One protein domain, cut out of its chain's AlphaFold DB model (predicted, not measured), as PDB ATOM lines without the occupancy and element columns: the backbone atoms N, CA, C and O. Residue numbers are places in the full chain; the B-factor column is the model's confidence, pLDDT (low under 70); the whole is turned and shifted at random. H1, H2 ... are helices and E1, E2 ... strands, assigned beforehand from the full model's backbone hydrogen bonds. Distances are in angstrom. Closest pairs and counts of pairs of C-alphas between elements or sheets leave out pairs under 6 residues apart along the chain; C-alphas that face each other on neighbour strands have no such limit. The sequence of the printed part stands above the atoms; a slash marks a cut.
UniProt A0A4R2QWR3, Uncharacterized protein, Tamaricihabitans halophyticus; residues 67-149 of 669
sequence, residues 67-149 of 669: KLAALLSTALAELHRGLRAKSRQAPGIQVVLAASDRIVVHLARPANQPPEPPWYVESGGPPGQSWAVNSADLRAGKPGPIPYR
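AT A GLANCE: This is residues 67 to 149 of the 669 residues of an uncharacterized protein of Tamaricihabitans halophyticus (UniProt A0A4R2QWR3). A small sheet of three strands, E1, E2 and E3, is covered on one face by a single long helix, H1, which crosses it slantwise and makes a second layer. A long unnamed stretch, residues 108 to 129, joins E2 to E3, and its residues 120 to 121 pair with residues 131 to 132 of E3. The printed part has 83 residues, with one named helix and three named strands in the order H1 E1 E2 E3; the sheet's order is E1 - E2 - E3, all antiparallel. The class is mixed, helices and strands, with under half of the residues in named elements. The whole is compact and rounded, with a radius of gyration of the C-alphas of 11.6 A and spans of 29 by 28 by 23 A.

HOW THE PARTS SIT: E1, residues 93 to 98, E2, residues 102 to 107, and E3, residues 130 to 134, form a meander, each strand the antiparallel neighbour of the one before. The hairpin E1 and E2 has N 97 and O 104 within hydrogen-bond range at 2.8 A. In the hairpin E2 and E3, N 105 and O 131 are 2.8 A apart. H1, residues 67 to 85, is on the sheet at a height over the sheet of 10.5 A. It lies over E2 and E3, and on the local plane its line and that of E3 stand at 55 degrees, slantwise to the strands. The closest C-alphas of H1 and E2 are those of Leu 72 and Ile 103, 7.3 A apart. In H1, every O i to N i+4 pair is within hydrogen-bond range.

IN THESE COORDINATES: H1 begins at C-alpha 67, (-29.439, 39.793, -56.744), and measures 26.9 A. E1 measures 13.2 A, E2 16.6 A and E3 13.6 A; E3 ends at C-alpha 134, (-28.325, 46.363, -43.900).

THE WHOLE: The C-alphas of Pro 126 and Lys 142, the two farthest apart, are 32.2 A apart. The printed part has no cut, and the link from E2 to E3 is long, with 22 residues. The model's mean pLDDT of the printed part is 80.1; residue 67, residue 112, residues 123 to 128 and residues 140 to 145 are under 70.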
ATOM      1  N   LYS A  67     -30.077  38.783 -57.585       68.12
ATOM      2  CA  LYS A  67     -29.439  39.793 -56.744       68.12
ATOM      3  C   LYS A  67     -29.825  39.590 -55.284       68.12
ATOM      4  O   LYS A  67     -28.935  39.549 -54.437       68.12
ATOM      5  N   LEU A  68     -31.116  39.401 -54.993       72.50
ATOM      6  CA  LEU A  68     -31.563  39.138 -53.625       72.50
ATOM      7  C   LEU A  68     -31.069  37.779 -53.115       72.50
ATOM      8  O   LEU A  68     -30.676  37.675 -51.956       72.50
ATOM      9  N   ALA A  69     -31.013  36.753 -53.970       76.56
ATOM     10  CA  ALA A  69     -30.440  35.458 -53.602       76.56
ATOM     11  C   ALA A  69     -28.943  35.569 -53.250       76.56
ATOM     12  O   ALA A  69     -28.501  35.050 -52.225       76.56
ATOM     13  N   ALA A  70     -28.152  36.296 -54.044       75.56
ATOM     14  CA  ALA A  70     -26.742  36.535 -53.736       75.56
ATOM     15  C   ALA A  70     -26.558  37.338 -52.435       75.56
ATOM     16  O   ALA A  70     -25.699  37.001 -51.614       75.56
ATOM     17  N   LEU A  71     -27.395  38.361 -52.225       82.50
ATOM     18  CA  LEU A  71     -27.421  39.159 -50.999       82.50
ATOM     19  C   LEU A  71     -27.693  38.278 -49.773       82.50
ATOM     20  O   LEU A  71     -26.909  38.269 -48.825       82.50
ATOM     21  N   LEU A  72     -28.772  37.496 -49.817       87.12
ATOM     22  CA  LEU A  72     -29.176  36.622 -48.723       87.12
ATOM     23  C   LEU A  72     -28.121  35.552 -48.440       87.12
ATOM     24  O   LEU A  72     -27.770  35.319 -47.284       87.12
ATOM     25  N   SER A  73     -27.555  34.940 -49.481       85.00
ATOM     26  CA  SER A  73     -26.471  33.969 -49.326       85.00
ATOM     27  C   SER A  73     -25.254  34.583 -48.625       85.00
ATOM     28  O   SER A  73     -24.685  33.952 -47.733       85.00
ATOM     29  N   THR A  74     -24.895  35.820 -48.976       85.00
ATOM     30  CA  THR A  74     -23.795  36.560 -48.340       85.00
ATOM     31  C   THR A  74     -24.099  36.835 -46.869       85.00
ATOM     32  O   THR A  74     -23.273  36.525 -46.008       85.00
ATOM     33  N   ALA A  75     -25.303  37.327 -46.569       88.94
ATOM     34  CA  ALA A  75     -25.743  37.618 -45.209       88.94
ATOM     35  C   ALA A  75     -25.732  36.370 -44.313       88.94
ATOM     36  O   ALA A  75     -25.171  36.398 -43.218       88.94
ATOM     37  N   LEU A  76     -26.295  35.252 -44.782       88.88
ATOM     38  CA  LEU A  76     -26.339  33.997 -44.023       88.88
ATOM     39  C   LEU A  76     -24.942  33.399 -43.814       88.88
ATOM     40  O   LEU A  76     -24.652  32.879 -42.733       88.88
ATOM     41  N   ALA A  77     -24.063  33.486 -44.818       85.75
ATOM     42  CA  ALA A  77     -22.676  33.051 -44.688       85.75
ATOM     43  C   ALA A  77     -21.910  33.908 -43.669       85.75
ATOM     44  O   ALA A  77     -21.134  33.378 -42.875       85.75
ATOM     45  N   GLU A  78     -22.139  35.221 -43.657       87.56
ATOM     46  CA  GLU A  78     -21.556  36.140 -42.679       87.56
ATOM     47  C   GLU A  78     -22.063  35.895 -41.260       87.56
ATOM     48  O   GLU A  78     -21.247  35.758 -40.345       87.56
ATOM     49  N   LEU A  79     -23.376  35.728 -41.092       89.06
ATOM     50  CA  LEU A  79     -23.988  35.357 -39.818       89.06
ATOM     51  C   LEU A  79     -23.359  34.077 -39.261       89.06
ATOM     52  O   LEU A  79     -22.908  34.035 -38.114       89.06
ATOM     53  N   HIS A  80     -23.287  33.031 -40.088       86.31
ATOM     54  CA  HIS A  80     -22.736  31.748 -39.673       86.31
ATOM     55  C   HIS A  80     -21.246  31.842 -39.326       86.31
ATOM     56  O   HIS A  80     -20.813  31.303 -38.305       86.31
ATOM     57  N   ARG A  81     -20.464  32.568 -40.131       86.00
ATOM     58  CA  ARG A  81     -19.039  32.805 -39.880       86.00
ATOM     59  C   ARG A  81     -18.817  33.520 -38.549       86.00
ATOM     60  O   ARG A  81     -17.977  33.081 -37.769       86.00
ATOM     61  N   GLY A  82     -19.587  34.574 -38.272       87.44
ATOM     62  CA  GLY A  82     -19.504  35.332 -37.022       87.44
ATOM     63  C   GLY A  82     -19.862  34.492 -35.794       87.44
ATOM     64  O   GLY A  82     -19.206  34.590 -34.757       87.44
ATOM     65  N   LEU A  83     -20.855  33.609 -35.914       87.19
ATOM     66  CA  LEU A  83     -21.214  32.668 -34.850       87.19
ATOM     67  C   LEU A  83     -20.118  31.616 -34.622       87.19
ATOM     68  O   LEU A  83     -19.727  31.388 -33.476       87.19
ATOM     69  N   ARG A  84     -19.565  31.032 -35.696       85.56
ATOM     70  CA  ARG A  84     -18.461  30.058 -35.608       85.56
ATOM     71  C   ARG A  84     -17.194  30.655 -35.009       85.56
ATOM     72  O   ARG A  84     -16.555  29.988 -34.205       85.56
ATOM     73  N   ALA A  85     -16.852  31.894 -35.357       86.25
ATOM     74  CA  ALA A  85     -15.685  32.586 -34.806       86.25
ATOM     75  C   ALA A  85     -15.749  32.732 -33.275       86.25
ATOM     76  O   ALA A  85     -14.714  32.774 -32.620       86.25
ATOM     77  N   LYS A  86     -16.959  32.764 -32.700       84.38
ATOM     78  CA  LYS A  86     -17.200  32.821 -31.249       84.38
ATOM     79  C   LYS A  86     -17.560  31.463 -30.636       84.38
ATOM     80  O   LYS A  86     -18.067  31.427 -29.519       84.38
ATOM     81  N   SER A  87     -17.368  30.361 -31.366       84.56
ATOM     82  CA  SER A  87     -17.756  29.005 -30.945       84.56
ATOM     83  C   SER A  87     -19.227  28.894 -30.508       84.56
ATOM     84  O   SER A  87     -19.570  28.118 -29.618       84.56
ATOM     85  N   ARG A  88     -20.115  29.685 -31.123       84.31
ATOM     86  CA  ARG A  88     -21.559  29.671 -30.852       84.31
ATOM     87  C   ARG A  88     -22.278  28.778 -31.855       84.31
ATOM     88  O   ARG A  88     -22.011  28.830 -33.055       84.31
ATOM     89  N   GLN A  89     -23.239  27.997 -31.366       81.75
ATOM     90  CA  GLN A  89     -24.114  27.203 -32.225       81.75
ATOM     91  C   GLN A  89     -24.995  28.116 -33.092       81.75
ATOM     92  O   GLN A  89     -25.462  29.162 -32.633       81.75
ATOM     93  N   ALA A  90     -25.235  27.708 -34.341       83.56
ATOM     94  CA  ALA A  90     -26.169  28.395 -35.225       83.56
ATOM     95  C   ALA A  90     -27.596  28.321 -34.641       83.56
ATOM     96  O   ALA A  90     -28.088  27.211 -34.422       83.56
ATOM     97  N   PRO A  91     -28.270  29.454 -34.366       87.06
ATOM     98  CA  PRO A  91     -29.647  29.430 -33.888       87.06
ATOM     99  C   PRO A  91     -30.571  28.954 -35.005       87.06
ATOM    100  O   PRO A  91     -30.296  29.204 -36.178       87.06
ATOM    101  N   GLY A  92     -31.685  28.314 -34.655       85.88
ATOM    102  CA  GLY A  92     -32.727  28.006 -35.629       85.88
ATOM    103  C   GLY A  92     -33.363  29.298 -36.135       85.88
ATOM    104  O   GLY A  92     -33.972  30.016 -35.348       85.88
ATOM    105  N   ILE A  93     -33.222  29.599 -37.424       88.00
ATOM    106  CA  ILE A  93     -33.969  30.672 -38.092       88.00
ATOM    107  C   ILE A  93     -35.301  30.082 -38.542       88.00
ATOM    108  O   ILE A  93     -35.292  29.026 -39.173       88.00
ATOM    109  N   GLN A  94     -36.410  30.740 -38.209       85.06
ATOM    110  CA  GLN A  94     -37.767  30.337 -38.586       85.06
ATOM    111  C   GLN A  94     -38.251  31.068 -39.834       85.06
ATOM    112  O   GLN A  94     -38.726  30.427 -40.770       85.06
ATOM    113  N   VAL A  95     -38.089  32.389 -39.854       86.56
ATOM    114  CA  VAL A  95     -38.527  33.259 -40.950       86.56
ATOM    115  C   VAL A  95     -37.390  34.198 -41.329       86.56
ATOM    116  O   VAL A  95     -36.649  34.662 -40.463       86.56
ATOM    117  N   VAL A  96     -37.260  34.490 -42.617       88.81
ATOM    118  CA  VAL A  96     -36.395  35.554 -43.131       88.81
ATOM    119  C   VAL A  96     -37.249  36.533 -43.920       88.81
ATOM    120  O   VAL A  96     -37.987  36.128 -44.815       88.81
ATOM    121  N   LEU A  97     -37.119  37.815 -43.602       84.44
ATOM    122  CA  LEU A  97     -37.633  38.913 -44.406       84.44
ATOM    123  C   LEU A  97     -36.453  39.490 -45.187       84.44
ATOM    124  O   LEU A  97     -35.477  39.954 -44.597       84.44
ATOM    125  N   ALA A  98     -36.519  39.440 -46.511       85.12
ATOM    126  CA  ALA A  98     -35.461  39.916 -47.388       85.12
ATOM    127  C   ALA A  98     -35.980  41.016 -48.318       85.12
ATOM    128  O   ALA A  98     -36.883  40.789 -49.124       85.12
ATOM    129  N   ALA A  99     -35.370  42.192 -48.228       81.75
ATOM    130  CA  ALA A  99     -35.507  43.293 -49.167       81.75
ATOM    131  C   ALA A  99     -34.131  43.620 -49.775       81.75
ATOM    132  O   ALA A  99     -33.097  43.089 -49.361       81.75
ATOM    133  N   SER A 100     -34.095  44.475 -50.797       79.00
ATOM    134  CA  SER A 100     -32.846  44.828 -51.490       79.00
ATOM    135  C   SER A 100     -31.847  45.596 -50.619       79.00
ATOM    136  O   SER A 100     -30.639  45.558 -50.863       79.00
ATOM    137  N   ASP A 101     -32.351  46.329 -49.637       81.50
ATOM    138  CA  ASP A 101     -31.611  47.218 -48.743       81.50
ATOM    139  C   ASP A 101     -31.381  46.611 -47.350       81.50
ATOM    140  O   ASP A 101     -30.468  47.033 -46.639       81.50
ATOM    141  N   ARG A 102     -32.167  45.602 -46.954       87.25
ATOM    142  CA  ARG A 102     -32.143  45.059 -45.594       87.25
ATOM    143  C   ARG A 102     -32.602  43.606 -45.524       87.25
ATOM    144  O   ARG A 102     -33.490  43.175 -46.258       87.25
ATOM    145  N   ILE A 103     -32.009  42.851 -44.604       90.12
ATOM    146  CA  ILE A 103     -32.405  41.477 -44.280       90.12
ATOM    147  C   ILE A 103     -32.693  41.393 -42.784       90.12
ATOM    148  O   ILE A 103     -31.883  41.835 -41.970       90.12
ATOM    149  N   VAL A 104     -33.821  40.782 -42.431       88.88
ATOM    150  CA  VAL A 104     -34.220  40.482 -41.052       88.88
ATOM    151  C   VAL A 104     -34.411  38.976 -40.913       88.88
ATOM    152  O   VAL A 104     -35.050  38.337 -41.748       88.88
ATOM    153  N   VAL A 105     -33.860  38.392 -39.855       90.00
ATOM    154  CA  VAL A 105     -34.044  36.983 -39.500       90.00
ATOM    155  C   VAL A 105     -34.800  36.889 -38.185       90.00
ATOM    156  O   VAL A 105     -34.418  37.512 -37.195       90.00
ATOM    157  N   HIS A 106     -35.852  36.078 -38.167       85.94
ATOM    158  CA  HIS A 106     -36.600  35.730 -36.967       85.94
ATOM    159  C   HIS A 106     -36.168  34.349 -36.486       85.94
ATOM    160  O   HIS A 106     -36.167  33.372 -37.241       85.94
ATOM    161  N   LEU A 107     -35.774  34.273 -35.223       86.56
ATOM    162  CA  LEU A 107     -35.251  33.067 -34.604       86.56
ATOM    163  C   LEU A 107     -36.388  32.232 -34.012       86.56
ATOM    164  O   LEU A 107     -37.243  32.747 -33.300       86.56
ATOM    165  N   ALA A 108     -36.335  30.918 -34.221       81.00
ATOM    166  CA  ALA A 108     -37.261  29.954 -33.629       81.00
ATOM    167  C   ALA A 108     -37.177  29.917 -32.090       81.00
ATOM    168  O   ALA A 108     -38.118  29.505 -31.415       81.00
ATOM    169  N   ARG A 109     -36.031  30.315 -31.523       79.88
ATOM    170  CA  ARG A 109     -35.824  30.500 -30.082       79.88
ATOM    171  C   ARG A 109     -35.064  31.805 -29.846       79.88
ATOM    172  O   ARG A 109     -34.117  32.063 -30.593       79.88
ATOM    173  N   PRO A 110     -35.418  32.595 -28.816       77.81
ATOM    174  CA  PRO A 110     -34.687  33.812 -28.489       77.81
ATOM    175  C   PRO A 110     -33.199  33.531 -28.252       77.81
ATOM    176  O   PRO A 110     -32.842  32.547 -27.601       77.81
ATOM    177  N   ALA A 111     -32.336  34.412 -28.747       78.44
ATOM    178  CA  ALA A 111     -30.902  34.365 -28.515       78.44
ATOM    179  C   ALA A 111     -30.388  35.756 -28.126       78.44
ATOM    180  O   ALA A 111     -30.695  36.751 -28.780       78.44
ATOM    181  N   ASN A 112     -29.579  35.803 -27.061       65.06
ATOM    182  CA  ASN A 112     -29.265  37.040 -26.339       65.06
ATOM    183  C   ASN A 112     -28.702  38.160 -27.226       65.06
ATOM    184  O   ASN A 112     -29.114  39.301 -27.063       65.06
ATOM    185  N   GLN A 113     -27.777  37.858 -28.149       81.75
ATOM    186  CA  GLN A 113     -27.184  38.852 -29.057       81.75
ATOM    187  C   GLN A 113     -26.744  38.220 -30.392       81.75
ATOM    188  O   GLN A 113     -26.306  37.059 -30.379       81.75
ATOM    189  N   PRO A 114     -26.802  38.953 -31.519       85.25
ATOM    190  CA  PRO A 114     -26.157  38.553 -32.774       85.25
ATOM    191  C   PRO A 114     -24.625  38.422 -32.613       85.25
ATOM    192  O   PRO A 114     -24.085  38.725 -31.542       85.25
ATOM    193  N   PRO A 115     -23.888  37.905 -33.617       82.88
ATOM    194  CA  PRO A 115     -22.431  38.059 -33.651       82.88
ATOM    195  C   PRO A 115     -22.024  39.546 -33.741       82.88
ATOM    196  O   PRO A 115     -22.871  40.430 -33.712       82.88
ATOM    197  N   GLU A 116     -20.719  39.831 -33.810       73.38
ATOM    198  CA  GLU A 116     -20.230  41.200 -34.056       73.38
ATOM    199  C   GLU A 116     -20.840  41.832 -35.328       73.38
ATOM    200  O   GLU A 116     -21.352  41.092 -36.178       73.38
ATOM    201  N   PRO A 117     -20.787  43.176 -35.467       79.81
ATOM    202  CA  PRO A 117     -21.286  43.885 -36.645       79.81
ATOM    203  C   PRO A 117     -20.853  43.208 -37.961       79.81
ATOM    204  O   PRO A 117     -19.728  42.707 -38.042       79.81
ATOM    205  N   PRO A 118     -21.722  43.170 -38.986       89.44
ATOM    206  CA  PRO A 118     -22.809  44.125 -39.218       89.44
ATOM    207  C   PRO A 118     -24.189  43.700 -38.693       89.44
ATOM    208  O   PRO A 118     -25.160  44.425 -38.882       89.44
ATOM    209  N   TRP A 119     -24.304  42.543 -38.035       91.38
ATOM    210  CA  TRP A 119     -25.581  42.091 -37.483       91.38
ATOM    211  C   TRP A 119     -25.928  42.824 -36.187       91.38
ATOM    212  O   TRP A 119     -25.109  42.922 -35.274       91.38
ATOM    213  N   TYR A 120     -27.168  43.286 -36.079       88.62
ATOM    214  CA  TYR A 120     -27.688  43.976 -34.901       88.62
ATOM    215  C   TYR A 120     -29.076  43.448 -34.516       88.62
ATOM    216  O   TYR A 120     -29.713  42.704 -35.260       88.62
ATOM    217  N   VAL A 121     -29.526  43.772 -33.303       87.19
ATOM    218  CA  VAL A 121     -30.861  43.383 -32.826       87.19
ATOM    219  C   VAL A 121     -31.907  44.264 -33.503       87.19
ATOM    220  O   VAL A 121     -31.807  45.488 -33.450       87.19
ATOM    221  N   GLU A 122     -32.917  43.650 -34.117       82.12
ATOM    222  CA  GLU A 122     -33.993  44.389 -34.776       82.12
ATOM    223  C   GLU A 122     -34.841  45.149 -33.748       82.12
ATOM    224  O   GLU A 122     -35.327  44.572 -32.772       82.12
ATOM    225  N   SER A 123     -35.035  46.447 -33.983       54.62
ATOM    226  CA  SER A 123     -35.865  47.302 -33.133       54.62
ATOM    227  C   SER A 123     -37.334  47.176 -33.544       54.62
ATOM    228  O   SER A 123     -37.657  47.341 -34.711       54.62
ATOM    229  N   GLY A 124     -38.228  46.885 -32.595       47.59
ATOM    230  CA  GLY A 124     -39.672  46.751 -32.854       47.59
ATOM    231  C   GLY A 124     -40.197  45.310 -32.923       47.59
ATOM    232  O   GLY A 124     -41.409  45.117 -32.940       47.59
ATOM    233  N   GLY A 125     -39.320  44.299 -32.893       47.72
ATOM    234  CA  GLY A 125     -39.696  42.893 -32.690       47.72
ATOM    235  C   GLY A 125     -39.624  42.458 -31.214       47.72
ATOM    236  O   GLY A 125     -39.088  43.190 -30.379       47.72
ATOM    237  N   PRO A 126     -40.114  41.253 -30.857       41.22
ATOM    238  CA  PRO A 126     -39.932  40.697 -29.517       41.22
ATOM    239  C   PRO A 126     -38.438  40.648 -29.138       41.22
ATOM    240  O   PRO A 126     -37.612  40.231 -29.962       41.22
ATOM    241  N   PRO A 127     -38.057  41.048 -27.910       53.53
ATOM    242  CA  PRO A 127     -36.655  41.184 -27.527       53.53
ATOM    243  C   PRO A 127     -35.893  39.862 -27.690       53.53
ATOM    244  O   PRO A 127     -36.327  38.809 -27.222       53.53
ATOM    245  N   GLY A 128     -34.747  39.924 -28.375       59.12
ATOM    246  CA  GLY A 128     -33.858  38.777 -28.592       59.12
ATOM    247  C   GLY A 128     -34.336  37.750 -29.624       59.12
ATOM    248  O   GLY A 128     -33.700  36.707 -29.759       59.12
ATOM    249  N   GLN A 129     -35.430  38.001 -30.351       75.38
ATOM    250  CA  GLN A 129     -35.952  37.061 -31.357       75.38
ATOM    251  C   GLN A 129     -35.653  37.449 -32.802       75.38
ATOM    252  O   GLN A 129     -35.870  36.635 -33.691       75.38
ATOM    253  N   SER A 130     -35.174  38.667 -33.051       85.19
ATOM    254  CA  SER A 130     -34.980  39.161 -34.415       85.19
ATOM    255  C   SER A 130     -33.636  39.854 -34.555       85.19
ATOM    256  O   SER A 130     -33.297  40.727 -33.751       85.19
ATOM    257  N   TRP A 131     -32.868  39.458 -35.563       90.31
ATOM    258  CA  TRP A 131     -31.609  40.104 -35.922       90.31
ATOM    259  C   TRP A 131     -31.708  40.652 -37.333       90.31
ATOM    260  O   TRP A 131     -32.390  40.072 -38.175       90.31
ATOM    261  N   ALA A 132     -31.006  41.741 -37.602       90.88
ATOM    262  CA  ALA A 132     -31.010  42.368 -38.906       90.88
ATOM    263  C   ALA A 132     -29.623  42.809 -39.343       90.88
ATOM    264  O   ALA A 132     -28.694  42.917 -38.539       90.88
ATOM    265  N   VAL A 133     -29.514  43.040 -40.644       92.88
ATOM    266  CA  VAL A 133     -28.332  43.572 -41.305       92.88
ATOM    267  C   VAL A 133     -28.768  44.424 -42.494       92.88
ATOM    268  O   VAL A 133     -29.682  44.042 -43.236       92.88
ATOM    269  N   ASN A 134     -28.123  45.574 -42.688       91.00
ATOM    270  CA  ASN A 134     -28.325  46.363 -43.900       91.00
ATOM    271  C   ASN A 134     -27.459  45.794 -45.020       91.00
ATOM    272  O   ASN A 134     -26.305  45.420 -44.802       91.00
ATOM    273  N   SER A 135     -27.984  45.769 -46.240       86.44
ATOM    274  CA  SER A 135     -27.249  45.256 -47.397       86.44
ATOM    275  C   SER A 135     -25.965  46.038 -47.678       86.44
ATOM    276  O   SER A 135     -24.993  45.450 -48.140       86.44
ATOM    277  N   ALA A 136     -25.946  47.337 -47.356       88.38
ATOM    278  CA  ALA A 136     -24.781  48.207 -47.496       88.38
ATOM    279  C   ALA A 136     -23.611  47.818 -46.574       88.38
ATOM    280  O   ALA A 136     -22.458  48.085 -46.908       88.38
ATOM    281  N   ASP A 137     -23.901  47.164 -45.446       87.75
ATOM    282  CA  ASP A 137     -22.896  46.771 -44.456       87.75
ATOM    283  C   ASP A 137     -22.304  45.379 -44.745       87.75
ATOM    284  O   ASP A 137     -21.268  45.005 -44.184       87.75
ATOM    285  N   LEU A 138     -22.939  44.607 -45.637       84.62
ATOM    286  CA  LEU A 138     -22.483  43.276 -46.030       84.62
ATOM    287  C   LEU A 138     -21.242  43.370 -46.913       84.62
ATOM    288  O   LEU A 138     -21.234  44.004 -47.971       84.62
ATOM    289  N   ARG A 139     -20.190  42.653 -46.521       76.56
ATOM    290  CA  ARG A 139     -18.971  42.541 -47.329       76.56
ATOM    291  C   ARG A 139     -19.005  41.258 -48.140       76.56
ATOM    292  O   ARG A 139     -19.286  40.185 -47.607       76.56
ATOM    293  N   ALA A 140     -18.646  41.353 -49.420       63.91
ATOM    294  CA  ALA A 140     -18.446  40.181 -50.261       63.91
ATOM    295  C   ALA A 140     -17.361  39.281 -49.639       63.91
ATOM    296  O   ALA A 140     -16.172  39.600 -49.654       63.91
ATOM    297  N   GLY A 141     -17.789  38.178 -49.027       58.66
ATOM    298  CA  GLY A 141     -16.920  37.196 -48.386       58.66
ATOM    299  C   GLY A 141     -16.727  35.956 -49.252       58.66
ATOM    300  O   GLY A 141     -17.469  35.720 -50.205       58.66
ATOM    301  N   LYS A 142     -15.750  35.112 -48.895       54.62
ATOM    302  CA  LYS A 142     -15.647  33.774 -49.492       54.62
ATOM    303  C   LYS A 142     -16.911  32.965 -49.153       54.62
ATOM    304  O   LYS A 142     -17.333  33.002 -47.990       54.62
ATOM    305  N   PRO A 143     -17.492  32.225 -50.113       57.34
ATOM    306  CA  PRO A 143     -18.602  31.324 -49.830       57.34
ATOM    307  C   PRO A 143     -18.162  30.292 -48.787       57.34
ATOM    308  O   PRO A 143     -17.090  29.696 -48.893       57.34
ATOM    309  N   GLY A 144     -18.976  30.133 -47.747       61.38
ATOM    310  CA  GLY A 144     -18.774  29.172 -46.666       61.38
ATOM    311  C   GLY A 144     -20.025  28.316 -46.466       61.38
ATOM    312  O   GLY A 144     -21.061  28.610 -47.066       61.38
ATOM    313  N   PRO A 145     -19.957  27.261 -45.640       67.75
ATOM    314  CA  PRO A 145     -21.114  26.419 -45.375       67.75
ATOM    315  C   PRO A 145     -22.226  27.247 -44.719       67.75
ATOM    316  O   PRO A 145     -21.991  27.943 -43.734       67.75
ATOM    317  N   ILE A 146     -23.438  27.174 -45.270       78.31
ATOM    318  CA  ILE A 146     -24.633  27.815 -44.710       78.31
ATOM    319  C   ILE A 146     -25.485  26.708 -44.069       78.31
ATOM    320  O   ILE A 146     -25.862  25.765 -44.769       78.31
ATOM    321  N   PRO A 147     -25.791  26.776 -42.759       79.56
ATOM    322  CA  PRO A 147     -26.548  25.724 -42.073       79.56
ATOM    323  C   PRO A 147     -28.052  25.763 -42.395       79.56
ATOM    324  O   PRO A 147     -28.776  24.811 -42.122       79.56
ATOM    325  N   TYR A 148     -28.535  26.852 -42.992       87.38
ATOM    326  CA  TYR A 148     -29.947  27.112 -43.275       87.38
ATOM    327  C   TYR A 148     -30.351  26.639 -44.681       87.38
ATOM    328  O   TYR A 148     -30.727  27.437 -45.537       87.38
ATOM    329  N   ARG A 149     -30.225  25.331 -44.935       87.62
ATOM    330  CA  ARG A 149     -30.345  24.753 -46.289       87.62
ATOM    331  C   ARG A 149     -31.774  24.645 -46.827       87.62
ATOM    332  O   ARG A 149     -31.959  24.579 -48.038       87.62
TER     333      ARG A 149